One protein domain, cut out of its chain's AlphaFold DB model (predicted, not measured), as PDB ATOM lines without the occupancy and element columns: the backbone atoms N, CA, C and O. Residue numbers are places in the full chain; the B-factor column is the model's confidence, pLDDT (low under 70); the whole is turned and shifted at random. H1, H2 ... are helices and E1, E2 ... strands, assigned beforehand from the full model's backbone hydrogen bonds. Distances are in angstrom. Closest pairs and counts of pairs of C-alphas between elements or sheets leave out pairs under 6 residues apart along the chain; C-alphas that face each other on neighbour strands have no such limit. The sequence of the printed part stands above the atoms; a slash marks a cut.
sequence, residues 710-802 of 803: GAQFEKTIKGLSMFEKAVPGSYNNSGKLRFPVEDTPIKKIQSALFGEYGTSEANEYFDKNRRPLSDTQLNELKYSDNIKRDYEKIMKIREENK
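Overview. This is residues 710 to 802 of the 803 residues of an uncharacterized protein of Treponema sp (UniProt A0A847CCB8). A small two-stranded hairpin, E1 and E2, sits in the middle of an elongated body, with one pair of helices toward each end: H1 and H2 side by side at one, H4 and H5 folded back on each other at the other. H3 lies beside E2. The printed part has 93 residues, in the order H1 E1 E2 H2 H3 H4 H5; the sheet, E1 - E2, is antiparallel and the class is mostly helix. It is compact, with a radius of gyration of the C-alphas of 13.0 A, and spans 42 by 26 by 25 A.

Along the chain. E1 is residues 729 to 731, 6.6 A long, and E2 residues 737 to 740, 7.2 A. H1, residues 710 to 721, begins at C-alpha 710 (26.260, -41.368, -15.229) and is 16.3 A long. H2 is residues 745 to 754, 14.0 A; H3 760 to 767, 10.5 A; H4 775 to 782, 10.7 A. H5, residues 787 to 800, is 20.0 A long and ends at C-alpha 800 (68.304, -37.965, -11.617).

Arrangement. E1 and E2 form a hairpin, their directions at 171 degrees, with N 730 and O 739 3.0 A apart and N 738 and O 730 2.8 A apart, both within hydrogen-bond range. The closest C-alphas of E2 and H3, Phe 739 and Glu 761, are 6.5 A apart; those of E2 and H5, Pro 740 and Lys 788, 6.8 A. H1 and E1 are near each other, with 7 pairs of C-alphas within 10 A. H1 and H2 touch, closest at the C-alphas of Thr 716 and Ala 752, 4.4 A, at a shallow tilt of 29 degrees, opposite ways. H4 and H5 are a helical hairpin and touch, closest at the C-alphas of Leu 781 and Ile 787, 5.8 A, opposite ways at a shallow tilt of 34.9 degrees, only just short of steep. H2 and H5 are apart. In H1 to H5 every O i to N i+4 pair is within hydrogen-bond range.

Size, cuts and confidence. The two farthest C-alphas, of Gly 710 and Asn 801, are 42.4 A apart. The printed part has no cut and no long link. Mean pLDDT of the printed part is 81.4; 15 residues are under 70, among them 710 to 714 and 752 to 754.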
ATOM      1  N   GLY A 710      25.668 -40.204 -15.911       62.31
ATOM      2  CA  GLY A 710      26.260 -41.368 -15.229       62.31
ATOM      3  C   GLY A 710      27.789 -41.381 -15.268       62.31
ATOM      4  O   GLY A 710      28.436 -41.610 -14.248       62.31
ATOM      5  N   ALA A 711      28.370 -41.013 -16.411       63.69
ATOM      6  CA  ALA A 711      29.814 -40.830 -16.548       63.69
ATOM      7  C   ALA A 711      30.357 -39.688 -15.666       63.69
ATOM      8  O   ALA A 711      31.460 -39.802 -15.136       63.69
ATOM      9  N   GLN A 712      29.591 -38.604 -15.474       59.44
ATOM     10  CA  GLN A 712      29.980 -37.547 -14.539       59.44
ATOM     11  C   GLN A 712      29.871 -38.032 -13.093       59.44
ATOM     12  O   GLN A 712      30.767 -37.767 -12.310       59.44
ATOM     13  N   PHE A 713      28.807 -38.740 -12.727       64.75
ATOM     14  CA  PHE A 713      28.631 -39.255 -11.372       64.75
ATOM     15  C   PHE A 713      29.792 -40.170 -10.967       64.75
ATOM     16  O   PHE A 713      30.383 -39.988  -9.906       64.75
ATOM     17  N   GLU A 714      30.188 -41.081 -11.860       68.38
ATOM     18  CA  GLU A 714      31.375 -41.918 -11.679       68.38
ATOM     19  C   GLU A 714      32.653 -41.073 -11.531       68.38
ATOM     20  O   GLU A 714      33.472 -41.325 -10.649       68.38
ATOM     21  N   LYS A 715      32.801 -40.031 -12.358       71.75
ATOM     22  CA  LYS A 715      33.925 -39.084 -12.330       71.75
ATOM     23  C   LYS A 715      33.984 -38.287 -11.019       71.75
ATOM     24  O   LYS A 715      35.060 -38.173 -10.444       71.75
ATOM     25  N   THR A 716      32.848 -37.802 -10.523       66.81
ATOM     26  CA  THR A 716      32.706 -37.075  -9.254       66.81
ATOM     27  C   THR A 716      33.006 -37.976  -8.062       66.81
ATOM     28  O   THR A 716      33.773 -37.569  -7.196       66.81
ATOM     29  N   ILE A 717      32.469 -39.202  -8.025       75.50
ATOM     30  CA  ILE A 717      32.768 -40.163  -6.950       75.50
ATOM     31  C   ILE A 717      34.257 -40.486  -6.935       75.50
ATOM     32  O   ILE A 717      34.890 -40.369  -5.892       75.50
ATOM     33  N   LYS A 718      34.837 -40.840  -8.088       77.00
ATOM     34  CA  LYS A 718      36.272 -41.134  -8.180       77.00
ATOM     35  C   LYS A 718      37.113 -39.935  -7.745       77.00
ATOM     36  O   LYS A 718      38.033 -40.118  -6.958       77.00
ATOM     37  N   GLY A 719      36.758 -38.727  -8.182       80.62
ATOM     38  CA  GLY A 719      37.443 -37.493  -7.800       80.62
ATOM     39  C   GLY A 719      37.356 -37.173  -6.305       80.62
ATOM     40  O   GLY A 719      38.367 -36.836  -5.704       80.62
ATOM     41  N   LEU A 720      36.185 -37.316  -5.681       79.19
ATOM     42  CA  LEU A 720      36.017 -37.067  -4.243       79.19
ATOM     43  C   LEU A 720      36.651 -38.165  -3.379       79.19
ATOM     44  O   LEU A 720      37.274 -37.860  -2.366       79.19
ATOM     45  N   SER A 721      36.591 -39.424  -3.820       84.00
ATOM     46  CA  SER A 721      37.205 -40.557  -3.113       84.00
ATOM     47  C   SER A 721      38.730 -40.460  -3.003       84.00
ATOM     48  O   SER A 721      39.341 -41.177  -2.216       84.00
ATOM     49  N   MET A 722      39.377 -39.584  -3.783       89.56
ATOM     50  CA  MET A 722      40.813 -39.328  -3.656       89.56
ATOM     51  C   MET A 722      41.179 -38.755  -2.293       89.56
ATOM     52  O   MET A 722      42.267 -39.053  -1.818       89.56
ATOM     53  N   PHE A 723      40.294 -37.961  -1.684       89.19
ATOM     54  CA  PHE A 723      40.547 -37.256  -0.423       89.19
ATOM     55  C   PHE A 723      40.253 -38.107   0.816       89.19
ATOM     56  O   PHE A 723      40.642 -37.744   1.917       89.19
ATOM     57  N   GLU A 724      39.593 -39.252   0.643       85.19
ATOM     58  CA  GLU A 724      39.291 -40.200   1.724       85.19
ATOM     59  C   GLU A 724      40.430 -41.211   1.951       85.19
ATOM     60  O   GLU A 724      40.368 -42.054   2.844       85.19
ATOM     61  N   LYS A 725      41.482 -41.156   1.126       86.12
ATOM     62  CA  LYS A 725      42.631 -42.063   1.195       86.12
ATOM     63  C   LYS A 725      43.708 -41.515   2.125       86.12
ATOM     64  O   LYS A 725      43.881 -40.309   2.233       86.12
ATOM     65  N   ALA A 726      44.495 -42.424   2.709       83.81
ATOM     66  CA  ALA A 726      45.579 -42.093   3.642       83.81
ATOM     67  C   ALA A 726      46.570 -41.050   3.091       83.81
ATOM     68  O   ALA A 726      47.025 -40.186   3.825       83.81
ATOM     69  N   VAL A 727      46.870 -41.118   1.790       89.69
ATOM     70  CA  VAL A 727      47.508 -40.020   1.056       89.69
ATOM     71  C   VAL A 727      46.494 -39.520   0.030       89.69
ATOM     72  O   VAL A 727      46.182 -40.279  -0.902       89.69
ATOM     73  N   PRO A 728      45.967 -38.291   0.172       91.00
ATOM     74  CA  PRO A 728      45.044 -37.730  -0.800       91.00
ATOM     75  C   PRO A 728      45.650 -37.715  -2.208       91.00
ATOM     76  O   PRO A 728      46.737 -37.175  -2.413       91.00
ATOM     77  N   GLY A 729      44.991 -38.342  -3.190       90.19
ATOM     78  CA  GLY A 729      45.540 -38.452  -4.549       90.19
ATOM     79  C   GLY A 729      44.909 -39.522  -5.443       90.19
ATOM     80  O   GLY A 729      43.996 -40.245  -5.037       90.19
ATOM     81  N   SER A 730      45.386 -39.627  -6.691       91.38
ATOM     82  CA  SER A 730      44.890 -40.606  -7.678       91.38
ATOM     83  C   SER A 730      45.692 -41.894  -7.584       91.38
ATOM     84  O   SER A 730      46.913 -41.865  -7.444       91.38
ATOM     85  N   TYR A 731      45.019 -43.036  -7.702       89.38
ATOM     86  CA  TYR A 731      45.631 -44.358  -7.583       89.38
ATOM     87  C   TYR A 731      45.299 -45.195  -8.813       89.38
ATOM     88  O   TYR A 731      44.226 -45.056  -9.397       89.38
ATOM     89  N   ASN A 732      46.217 -46.069  -9.219       85.62
ATOM     90  CA  ASN A 732      45.933 -47.044 -10.269       85.62
ATOM     91  C   ASN A 732      45.071 -48.212  -9.744       85.62
ATOM     92  O   ASN A 732      44.817 -48.331  -8.547       85.62
ATOM     93  N   ASN A 733      44.656 -49.108 -10.647       79.12
ATOM     94  CA  ASN A 733      43.833 -50.275 -10.300       79.12
ATOM     95  C   ASN A 733      44.527 -51.244  -9.323       79.12
ATOM     96  O   ASN A 733      43.854 -52.026  -8.665       79.12
ATOM     97  N   SER A 734      45.858 -51.189  -9.222       83.06
ATOM     98  CA  SER A 734      46.666 -51.988  -8.291       83.06
ATOM     99  C   SER A 734      46.876 -51.305  -6.933       83.06
ATOM    100  O   SER A 734      47.669 -51.791  -6.136       83.06
ATOM    101  N   GLY A 735      46.231 -50.162  -6.673       84.12
ATOM    102  CA  GLY A 735      46.339 -49.445  -5.398       84.12
ATOM    103  C   GLY A 735      47.618 -48.620  -5.220       84.12
ATOM    104  O   GLY A 735      47.890 -48.166  -4.113       84.12
ATOM    105  N   LYS A 736      48.390 -48.374  -6.285       89.94
ATOM    106  CA  LYS A 736      49.609 -47.545  -6.250       89.94
ATOM    107  C   LYS A 736      49.291 -46.090  -6.570       89.94
ATOM    108  O   LYS A 736      48.596 -45.813  -7.553       89.94
ATOM    109  N   LEU A 737      49.815 -45.168  -5.760       91.69
ATOM    110  CA  LEU A 737      49.614 -43.728  -5.936       91.69
ATOM    111  C   LEU A 737      50.264 -43.267  -7.245       91.69
ATOM    112  O   LEU A 737      51.445 -43.515  -7.482       91.69
ATOM    113  N   ARG A 738      49.489 -42.597  -8.094       91.81
ATOM    114  CA  ARG A 738      49.983 -41.901  -9.284       91.81
ATOM    115  C   ARG A 738      50.554 -40.550  -8.878       91.81
ATOM    116  O   ARG A 738      51.754 -40.343  -8.994       91.81
ATOM    117  N   PHE A 739      49.704 -39.679  -8.343       92.44
ATOM    118  CA  PHE A 739      50.063 -38.338  -7.893       92.44
ATOM    119  C   PHE A 739      49.226 -37.947  -6.665       92.44
ATOM    120  O   PHE A 739      48.045 -38.316  -6.603       92.44
ATOM    121  N   PRO A 740      49.813 -37.223  -5.696       92.56
ATOM    122  CA  PRO A 740      49.080 -36.655  -4.579       92.56
ATOM    123  C   PRO A 740      48.319 -35.396  -5.005       92.56
ATOM    124  O   PRO A 740      48.650 -34.762  -6.006       92.56
ATOM    125  N   VAL A 741      47.307 -35.029  -4.227       89.44
ATOM    126  CA  VAL A 741      46.548 -33.782  -4.383       89.44
ATOM    127  C   VAL A 741      46.399 -33.122  -3.017       89.44
ATOM    128  O   VAL A 741      46.197 -33.798  -2.016       89.44
ATOM    129  N   GLU A 742      46.500 -31.797  -2.969       86.81
ATOM    130  CA  GLU A 742      46.299 -31.040  -1.730       86.81
ATOM    131  C   GLU A 742      44.830 -31.083  -1.279       86.81
ATOM    132  O   GLU A 742      43.921 -30.832  -2.078       86.81
ATOM    133  N   ASP A 743      44.589 -31.339   0.012       85.44
ATOM    134  CA  ASP A 743      43.241 -31.450   0.586       85.44
ATOM    135  C   ASP A 743      42.585 -30.081   0.851       85.44
ATOM    136  O   ASP A 743      42.266 -29.716   1.981       85.44
ATOM    137  N   THR A 744      42.393 -29.279  -0.198       80.44
ATOM    138  CA  THR A 744      41.783 -27.941  -0.093       80.44
ATOM    139  C   THR A 744      40.338 -27.922  -0.603       80.44
ATOM    140  O   THR A 744      39.987 -28.692  -1.503       80.44
ATOM    141  N   PRO A 745      39.478 -27.005  -0.112       62.22
ATOM    142  CA  PRO A 745      38.112 -26.851  -0.624       62.22
ATOM    143  C   PRO A 745      38.051 -26.627  -2.142       62.22
ATOM    144  O   PRO A 745      37.181 -27.175  -2.816       62.22
ATOM    145  N   ILE A 746      39.008 -25.874  -2.697       57.88
ATOM    146  CA  ILE A 746      39.097 -25.609  -4.140       57.88
ATOM    147  C   ILE A 746      39.413 -26.899  -4.906       57.88
ATOM    148  O   ILE A 746      38.740 -27.189  -5.893       57.88
ATOM    149  N   LYS A 747      40.374 -27.707  -4.439       74.88
ATOM    150  CA  LYS A 747      40.731 -28.988  -5.070       74.88
ATOM    151  C   LYS A 747      39.604 -30.011  -4.964       74.88
ATOM    152  O   LYS A 747      39.319 -30.681  -5.949       74.88
ATOM    153  N   LYS A 748      38.877 -30.059  -3.843       69.94
ATOM    154  CA  LYS A 748      37.661 -30.883  -3.702       69.94
ATOM    155  C   LYS A 748      36.599 -30.506  -4.727       69.94
ATOM    156  O   LYS A 748      36.041 -31.388  -5.377       69.94
ATOM    157  N   ILE A 749      36.347 -29.210  -4.916       61.12
ATOM    158  CA  ILE A 749      35.403 -28.713  -5.929       61.12
ATOM    159  C   ILE A 749      35.899 -29.052  -7.342       61.12
ATOM    160  O   ILE A 749      35.130 -29.576  -8.148       61.12
ATOM    161  N   GLN A 750      37.180 -28.818  -7.641       62.47
ATOM    162  CA  GLN A 750      37.779 -29.154  -8.937       62.47
ATOM    163  C   GLN A 750      37.682 -30.653  -9.235       62.47
ATOM    164  O   GLN A 750      37.175 -31.023 -10.288       62.47
ATOM    165  N   SER A 751      38.059 -31.527  -8.305       70.94
ATOM    166  CA  SER A 751      37.962 -32.981  -8.464       70.94
ATOM    167  C   SER A 751      36.514 -33.480  -8.494       70.94
ATOM    168  O   SER A 751      36.218 -34.445  -9.193       70.94
ATOM    169  N   ALA A 752      35.573 -32.813  -7.820       65.25
ATOM    170  CA  ALA A 752      34.150 -33.128  -7.948       65.25
ATOM    171  C   ALA A 752      33.617 -32.823  -9.360       65.25
ATOM    172  O   ALA A 752      32.811 -33.583  -9.902       65.25
ATOM    173  N   LEU A 753      34.072 -31.728  -9.973       56.97
ATOM    174  CA  LEU A 753      33.638 -31.283 -11.301       56.97
ATOM    175  C   LEU A 753      34.404 -31.974 -12.438       56.97
ATOM    176  O   LEU A 753      33.831 -32.337 -13.466       56.97
ATOM    177  N   PHE A 754      35.698 -32.195 -12.267       67.25
ATOM    178  CA  PHE A 754      36.605 -32.633 -13.324       67.25
ATOM    179  C   PHE A 754      37.249 -33.996 -13.046       67.25
ATOM    180  O   PHE A 754      37.950 -34.531 -13.906       67.25
ATOM    181  N   GLY A 755      36.860 -34.651 -11.953       71.44
ATOM    182  CA  GLY A 755      37.292 -35.998 -11.603       71.44
ATOM    183  C   GLY A 755      38.741 -36.059 -11.158       71.44
ATOM    184  O   GLY A 755      39.406 -35.041 -10.981       71.44
ATOM    185  N   GLU A 756      39.246 -37.283 -11.007       80.88
ATOM    186  CA  GLU A 756      40.597 -37.499 -10.485       80.88
ATOM    187  C   GLU A 756      41.721 -36.961 -11.372       80.88
ATOM    188  O   GLU A 756      42.787 -36.618 -10.874       80.88
ATOM    189  N   TYR A 757      41.466 -36.847 -12.675       79.62
ATOM    190  CA  TYR A 757      42.419 -36.306 -13.645       79.62
ATOM    191  C   TYR A 757      42.218 -34.811 -13.910       79.62
ATOM    192  O   TYR A 757      42.890 -34.243 -14.761       79.62
ATOM    193  N   GLY A 758      41.276 -34.179 -13.215       70.00
ATOM    194  CA  GLY A 758      40.932 -32.775 -13.378       70.00
ATOM    195  C   GLY A 758      41.705 -31.850 -12.450       70.00
ATOM    196  O   GLY A 758      41.123 -30.916 -11.907       70.00
ATOM    197  N   THR A 759      42.979 -32.139 -12.192       77.75
ATOM    198  CA  THR A 759      43.832 -31.335 -11.308       77.75
ATOM    199  C   THR A 759      45.154 -31.003 -11.998       77.75
ATOM    200  O   THR A 759      45.592 -31.709 -12.906       77.75
ATOM    201  N   SER A 760      45.815 -29.923 -11.576       76.62
ATOM    202  CA  SER A 760      47.127 -29.532 -12.111       76.62
ATOM    203  C   SER A 760      48.193 -30.614 -11.905       76.62
ATOM    204  O   SER A 760      49.048 -30.810 -12.763       76.62
ATOM    205  N   GLU A 761      48.108 -31.358 -10.801       85.38
ATOM    206  CA  GLU A 761      49.004 -32.468 -10.460       85.38
ATOM    207  C   GLU A 761      48.831 -33.652 -11.424       85.38
ATOM    208  O   GLU A 761      49.808 -34.314 -11.780       85.38
ATOM    209  N   ALA A 762      47.600 -33.890 -11.894       83.25
ATOM    210  CA  ALA A 762      47.317 -34.899 -12.907       83.25
ATOM    211  C   ALA A 762      47.969 -34.542 -14.248       83.25
ATOM    212  O   ALA A 762      48.605 -35.401 -14.862       83.25
ATOM    213  N   ASN A 763      47.844 -33.279 -14.673       75.81
ATOM    214  CA  ASN A 763      48.471 -32.783 -15.900       75.81
ATOM    215  C   ASN A 763      49.989 -32.986 -15.839       75.81
ATOM    216  O   ASN A 763      50.551 -33.675 -16.682       75.81
ATOM    217  N   GLU A 764      50.638 -32.519 -14.767       81.19
ATOM    218  CA  GLU A 764      52.086 -32.683 -14.602       81.19
ATOM    219  C   GLU A 764      52.513 -34.162 -14.614       81.19
ATOM    220  O   GLU A 764      53.535 -34.518 -15.206       81.19
ATOM    221  N   TYR A 765      51.736 -35.040 -13.970       84.81
ATOM    222  CA  TYR A 765      52.014 -36.474 -13.945       84.81
ATOM    223  C   TYR A 765      52.029 -37.090 -15.351       84.81
ATOM    224  O   TYR A 765      52.950 -37.847 -15.679       84.81
ATOM    225  N   PHE A 766      51.031 -36.777 -16.181       80.88
ATOM    226  CA  PHE A 766      50.931 -37.334 -17.530       80.88
ATOM    227  C   PHE A 766      51.864 -36.655 -18.534       80.88
ATOM    228  O   PHE A 766      52.406 -37.365 -19.385       80.88
ATOM    229  N   ASP A 767      52.088 -35.346 -18.412       73.69
ATOM    230  CA  ASP A 767      52.978 -34.567 -19.282       73.69
ATOM    231  C   ASP A 767      54.432 -35.017 -19.113       73.69
ATOM    232  O   ASP A 767      55.146 -35.239 -20.089       73.69
ATOM    233  N   LYS A 768      54.862 -35.267 -17.870       79.69
ATOM    234  CA  LYS A 768      56.209 -35.784 -17.564       79.69
ATOM    235  C   LYS A 768      56.333 -37.307 -17.696       79.69
ATOM    236  O   LYS A 768      57.344 -37.879 -17.285       79.69
ATOM    237  N   ASN A 769      55.308 -37.983 -18.224       76.06
ATOM    238  CA  ASN A 769      55.254 -39.440 -18.391       76.06
ATOM    239  C   ASN A 769      55.680 -40.212 -17.120       76.06
ATOM    240  O   ASN A 769      56.495 -41.147 -17.153       76.06
ATOM    241  N   ARG A 770      55.182 -39.767 -15.958       83.31
ATOM    242  CA  ARG A 770      55.546 -40.329 -14.652       83.31
ATOM    243  C   ARG A 770      54.918 -41.710 -14.453       83.31
ATOM    244  O   ARG A 770      53.897 -42.063 -15.043       83.31
ATOM    245  N   ARG A 771      55.560 -42.517 -13.605       87.44
ATOM    246  CA  ARG A 771      55.086 -43.855 -13.214       87.44
ATOM    247  C   ARG A 771      54.544 -43.826 -11.783       87.44
ATOM    248  O   ARG A 771      55.084 -43.055 -10.982       87.44
ATOM    249  N   PRO A 772      53.575 -44.695 -11.430       90.88
ATOM    250  CA  PRO A 772      53.071 -44.771 -10.066       90.88
ATOM    251  C   PRO A 772      54.201 -45.040  -9.065       90.88
ATOM    252  O   PRO A 772      55.267 -45.568  -9.413       90.88
ATOM    253  N   LEU A 773      53.990 -44.651  -7.817       90.94
ATOM    254  CA  LEU A 773      54.930 -44.918  -6.737       90.94
ATOM    255  C   LEU A 773      55.052 -46.414  -6.460       90.94
ATOM    256  O   LEU A 773      54.099 -47.172  -6.645       90.94
ATOM    257  N   SER A 774      56.242 -46.836  -6.030       90.06
ATOM    258  CA  SER A 774      56.393 -48.155  -5.419       90.06
ATOM    259  C   SER A 774      55.694 -48.178  -4.059       90.06
ATOM    260  O   SER A 774      55.405 -47.131  -3.476       90.06
ATOM    261  N   ASP A 775      55.448 -49.374  -3.534       89.19
ATOM    262  CA  ASP A 775      54.798 -49.536  -2.231       89.19
ATOM    263  C   ASP A 775      55.644 -48.907  -1.105       89.19
ATOM    264  O   ASP A 775      55.105 -48.269  -0.202       89.19
ATOM    265  N   THR A 776      56.976 -48.972  -1.226       89.19
ATOM    266  CA  THR A 776      57.929 -48.303  -0.326       89.19
ATOM    267  C   THR A 776      57.785 -46.780  -0.357       89.19
ATOM    268  O   THR A 776      57.637 -46.160   0.690       89.19
ATOM    269  N   GLN A 777      57.759 -46.179  -1.551       90.75
ATOM    270  CA  GLN A 777      57.625 -44.723  -1.719       90.75
ATOM    271  C   GLN A 777      56.254 -44.209  -1.268       90.75
ATOM    272  O   GLN A 777      56.134 -43.107  -0.742       90.75
ATOM    273  N   LEU A 778      55.203 -45.009  -1.462       89.50
ATOM    274  CA  LEU A 778      53.879 -44.683  -0.945       89.50
ATOM    275  C   LEU A 778      53.852 -44.724   0.588       89.50
ATOM    276  O   LEU A 778      53.228 -43.866   1.204       89.50
ATOM    277  N   ASN A 779      54.518 -45.701   1.208       88.50
ATOM    278  CA  ASN A 779      54.611 -45.769   2.665       88.50
ATOM    279  C   ASN A 779      55.409 -44.599   3.250       88.50
ATOM    280  O   ASN A 779      54.995 -44.069   4.273       88.50
ATOM    281  N   GLU A 780      56.471 -44.148   2.581       87.94
ATOM    282  CA  GLU A 780      57.215 -42.938   2.964       87.94
ATOM    283  C   GLU A 780      56.306 -41.695   2.985       87.94
ATOM    284  O   GLU A 780      56.315 -40.925   3.941       87.94
ATOM    285  N   LEU A 781      55.430 -41.547   1.985       89.38
ATOM    286  CA  LEU A 781      54.497 -40.418   1.907       89.38
ATOM    287  C   LEU A 781      53.363 -40.445   2.931       89.38
ATOM    288  O   LEU A 781      52.857 -39.382   3.278       89.38
ATOM    289  N   LYS A 782      52.944 -41.620   3.419       87.88
ATOM    290  CA  LYS A 782      51.874 -41.724   4.433       87.88
ATOM    291  C   LYS A 782      52.239 -41.040   5.750       87.88
ATOM    292  O   LYS A 782      51.342 -40.604   6.459       87.88
ATOM    293  N   TYR A 783      53.531 -40.973   6.064       86.19
ATOM    294  CA  TYR A 783      54.056 -40.382   7.296       86.19
ATOM    295  C   TYR A 783      54.733 -39.027   7.056       86.19
ATOM    296  O   TYR A 783      55.438 -38.527   7.925       86.19
ATOM    297  N   SER A 784      54.553 -38.441   5.870       85.94
ATOM    298  CA  SER A 784      55.145 -37.154   5.521       85.94
ATOM    299  C   SER A 784      54.323 -35.994   6.084       85.94
ATOM    300  O   SER A 784      53.128 -35.880   5.806       85.94
ATOM    301  N   ASP A 785      54.990 -35.066   6.773       83.62
ATOM    302  CA  ASP A 785      54.398 -33.793   7.215       83.62
ATOM    303  C   ASP A 785      54.043 -32.867   6.039       83.62
ATOM    304  O   ASP A 785      53.231 -31.949   6.164       83.62
ATOM    305  N   ASN A 786      54.670 -33.074   4.875       87.25
ATOM    306  CA  ASN A 786      54.400 -32.318   3.660       87.25
ATOM    307  C   ASN A 786      54.470 -33.230   2.432       87.25
ATOM    308  O   ASN A 786      55.474 -33.288   1.712       87.25
ATOM    309  N   ILE A 787      53.342 -33.898   2.190       88.38
ATOM    310  CA  ILE A 787      53.133 -34.879   1.120       88.38
ATOM    311  C   ILE A 787      53.608 -34.352  -0.240       88.38
ATOM    312  O   ILE A 787      54.246 -35.080  -0.997       88.38
ATOM    313  N   LYS A 788      53.322 -33.087  -0.571       85.69
ATOM    314  CA  LYS A 788      53.696 -32.505  -1.868       85.69
ATOM    315  C   LYS A 788      55.206 -32.366  -2.013       85.69
ATOM    316  O   LYS A 788      55.770 -32.838  -2.997       85.69
ATOM    317  N   ARG A 789      55.860 -31.765  -1.017       88.81
ATOM    318  CA  ARG A 789      57.314 -31.566  -1.018       88.81
ATOM    319  C   ARG A 789      58.050 -32.897  -1.113       88.81
ATOM    320  O   ARG A 789      59.002 -33.023  -1.879       88.81
ATOM    321  N   ASP A 790      57.633 -33.884  -0.330       90.81
ATOM    322  CA  ASP A 790      58.337 -35.164  -0.287       90.81
ATOM    323  C   ASP A 790      58.038 -36.009  -1.537       90.81
ATOM    324  O   ASP A 790      58.930 -36.681  -2.056       90.81
ATOM    325  N   TYR A 791      56.856 -35.858  -2.142       91.38
ATOM    326  CA  TYR A 791      56.564 -36.419  -3.462       91.38
ATOM    327  C   TYR A 791      57.447 -35.806  -4.559       91.38
ATOM    328  O   TYR A 791      57.995 -36.533  -5.392       91.38
ATOM    329  N   GLU A 792      57.633 -34.484  -4.556       89.06
ATOM    330  CA  GLU A 792      58.517 -33.790  -5.501       89.06
ATOM    331  C   GLU A 792      59.978 -34.238  -5.352       89.06
ATOM    332  O   GLU A 792      60.649 -34.464  -6.361       89.06
ATOM    333  N   LYS A 793      60.457 -34.464  -4.119       91.00
ATOM    334  CA  LYS A 793      61.786 -35.053  -3.871       91.00
ATOM    335  C   LYS A 793      61.912 -36.448  -4.480       91.00
ATOM    336  O   LYS A 793      62.879 -36.706  -5.192       91.00
ATOM    337  N   ILE A 794      60.928 -37.324  -4.258       90.62
ATOM    338  CA  ILE A 794      60.908 -38.675  -4.845       90.62
ATOM    339  C   ILE A 794      60.967 -38.596  -6.376       90.62
ATOM    340  O   ILE A 794      61.691 -39.364  -7.014       90.62
ATOM    341  N   MET A 795      60.221 -37.669  -6.985       89.81
ATOM    342  CA  MET A 795      60.241 -37.476  -8.438       89.81
ATOM    343  C   MET A 795      61.589 -36.963  -8.936       89.81
ATOM    344  O   MET A 795      62.090 -37.494  -9.925       89.81
ATOM    345  N   LYS A 796      62.208 -36.009  -8.237       87.62
ATOM    346  CA  LYS A 796      63.530 -35.480  -8.590       87.62
ATOM    347  C   LYS A 796      64.608 -36.567  -8.552       87.62
ATOM    348  O   LYS A 796      65.334 -36.722  -9.525       87.62
ATOM    349  N   ILE A 797      64.631 -37.393  -7.503       88.31
ATOM    350  CA  ILE A 797      65.554 -38.538  -7.389       88.31
ATOM    351  C   ILE A 797      65.347 -39.524  -8.548       88.31
ATOM    352  O   ILE A 797      66.301 -40.020  -9.143       88.31
ATOM    353  N   ARG A 798      64.091 -39.813  -8.911       87.06
ATOM    354  CA  ARG A 798      63.771 -40.684 -10.056       87.06
ATOM    355  C   ARG A 798      64.212 -40.090 -11.398       87.06
ATOM    356  O   ARG A 798      64.533 -40.855 -12.302       87.06
ATOM    357  N   GLU A 799      64.155 -38.772 -11.556       81.62
ATOM    358  CA  GLU A 799      64.610 -38.066 -12.759       81.62
ATOM    359  C   GLU A 799      66.145 -38.038 -12.844       81.62
ATOM    360  O   GLU A 799      66.691 -38.233 -13.928       81.62
ATOM    361  N   GLU A 800      66.840 -37.881 -11.714       80.81
ATOM    362  CA  GLU A 800      68.304 -37.965 -11.617       80.81
ATOM    363  C   GLU A 800      68.817 -39.376 -11.931       80.81
ATOM    364  O   GLU A 800      69.742 -39.515 -12.718       80.81
ATOM    365  N   ASN A 801      68.148 -40.418 -11.427       76.00
ATOM    366  CA  ASN A 801      68.502 -41.824 -11.676       76.00
ATOM    367  C   ASN A 801      68.104 -42.350 -13.073       76.00
ATOM    368  O   ASN A 801      68.304 -43.528 -13.369       76.00
ATOM    369  N   LYS A 802      67.446 -41.527 -13.899       63.91
ATOM    370  CA  LYS A 802      67.091 -41.843 -15.296       63.91
ATOM    371  C   LYS A 802      68.090 -41.280 -16.312       63.91
ATOM    372  O   LYS A 802      67.979 -41.636 -17.485       63.91
TER     373      LYS A 802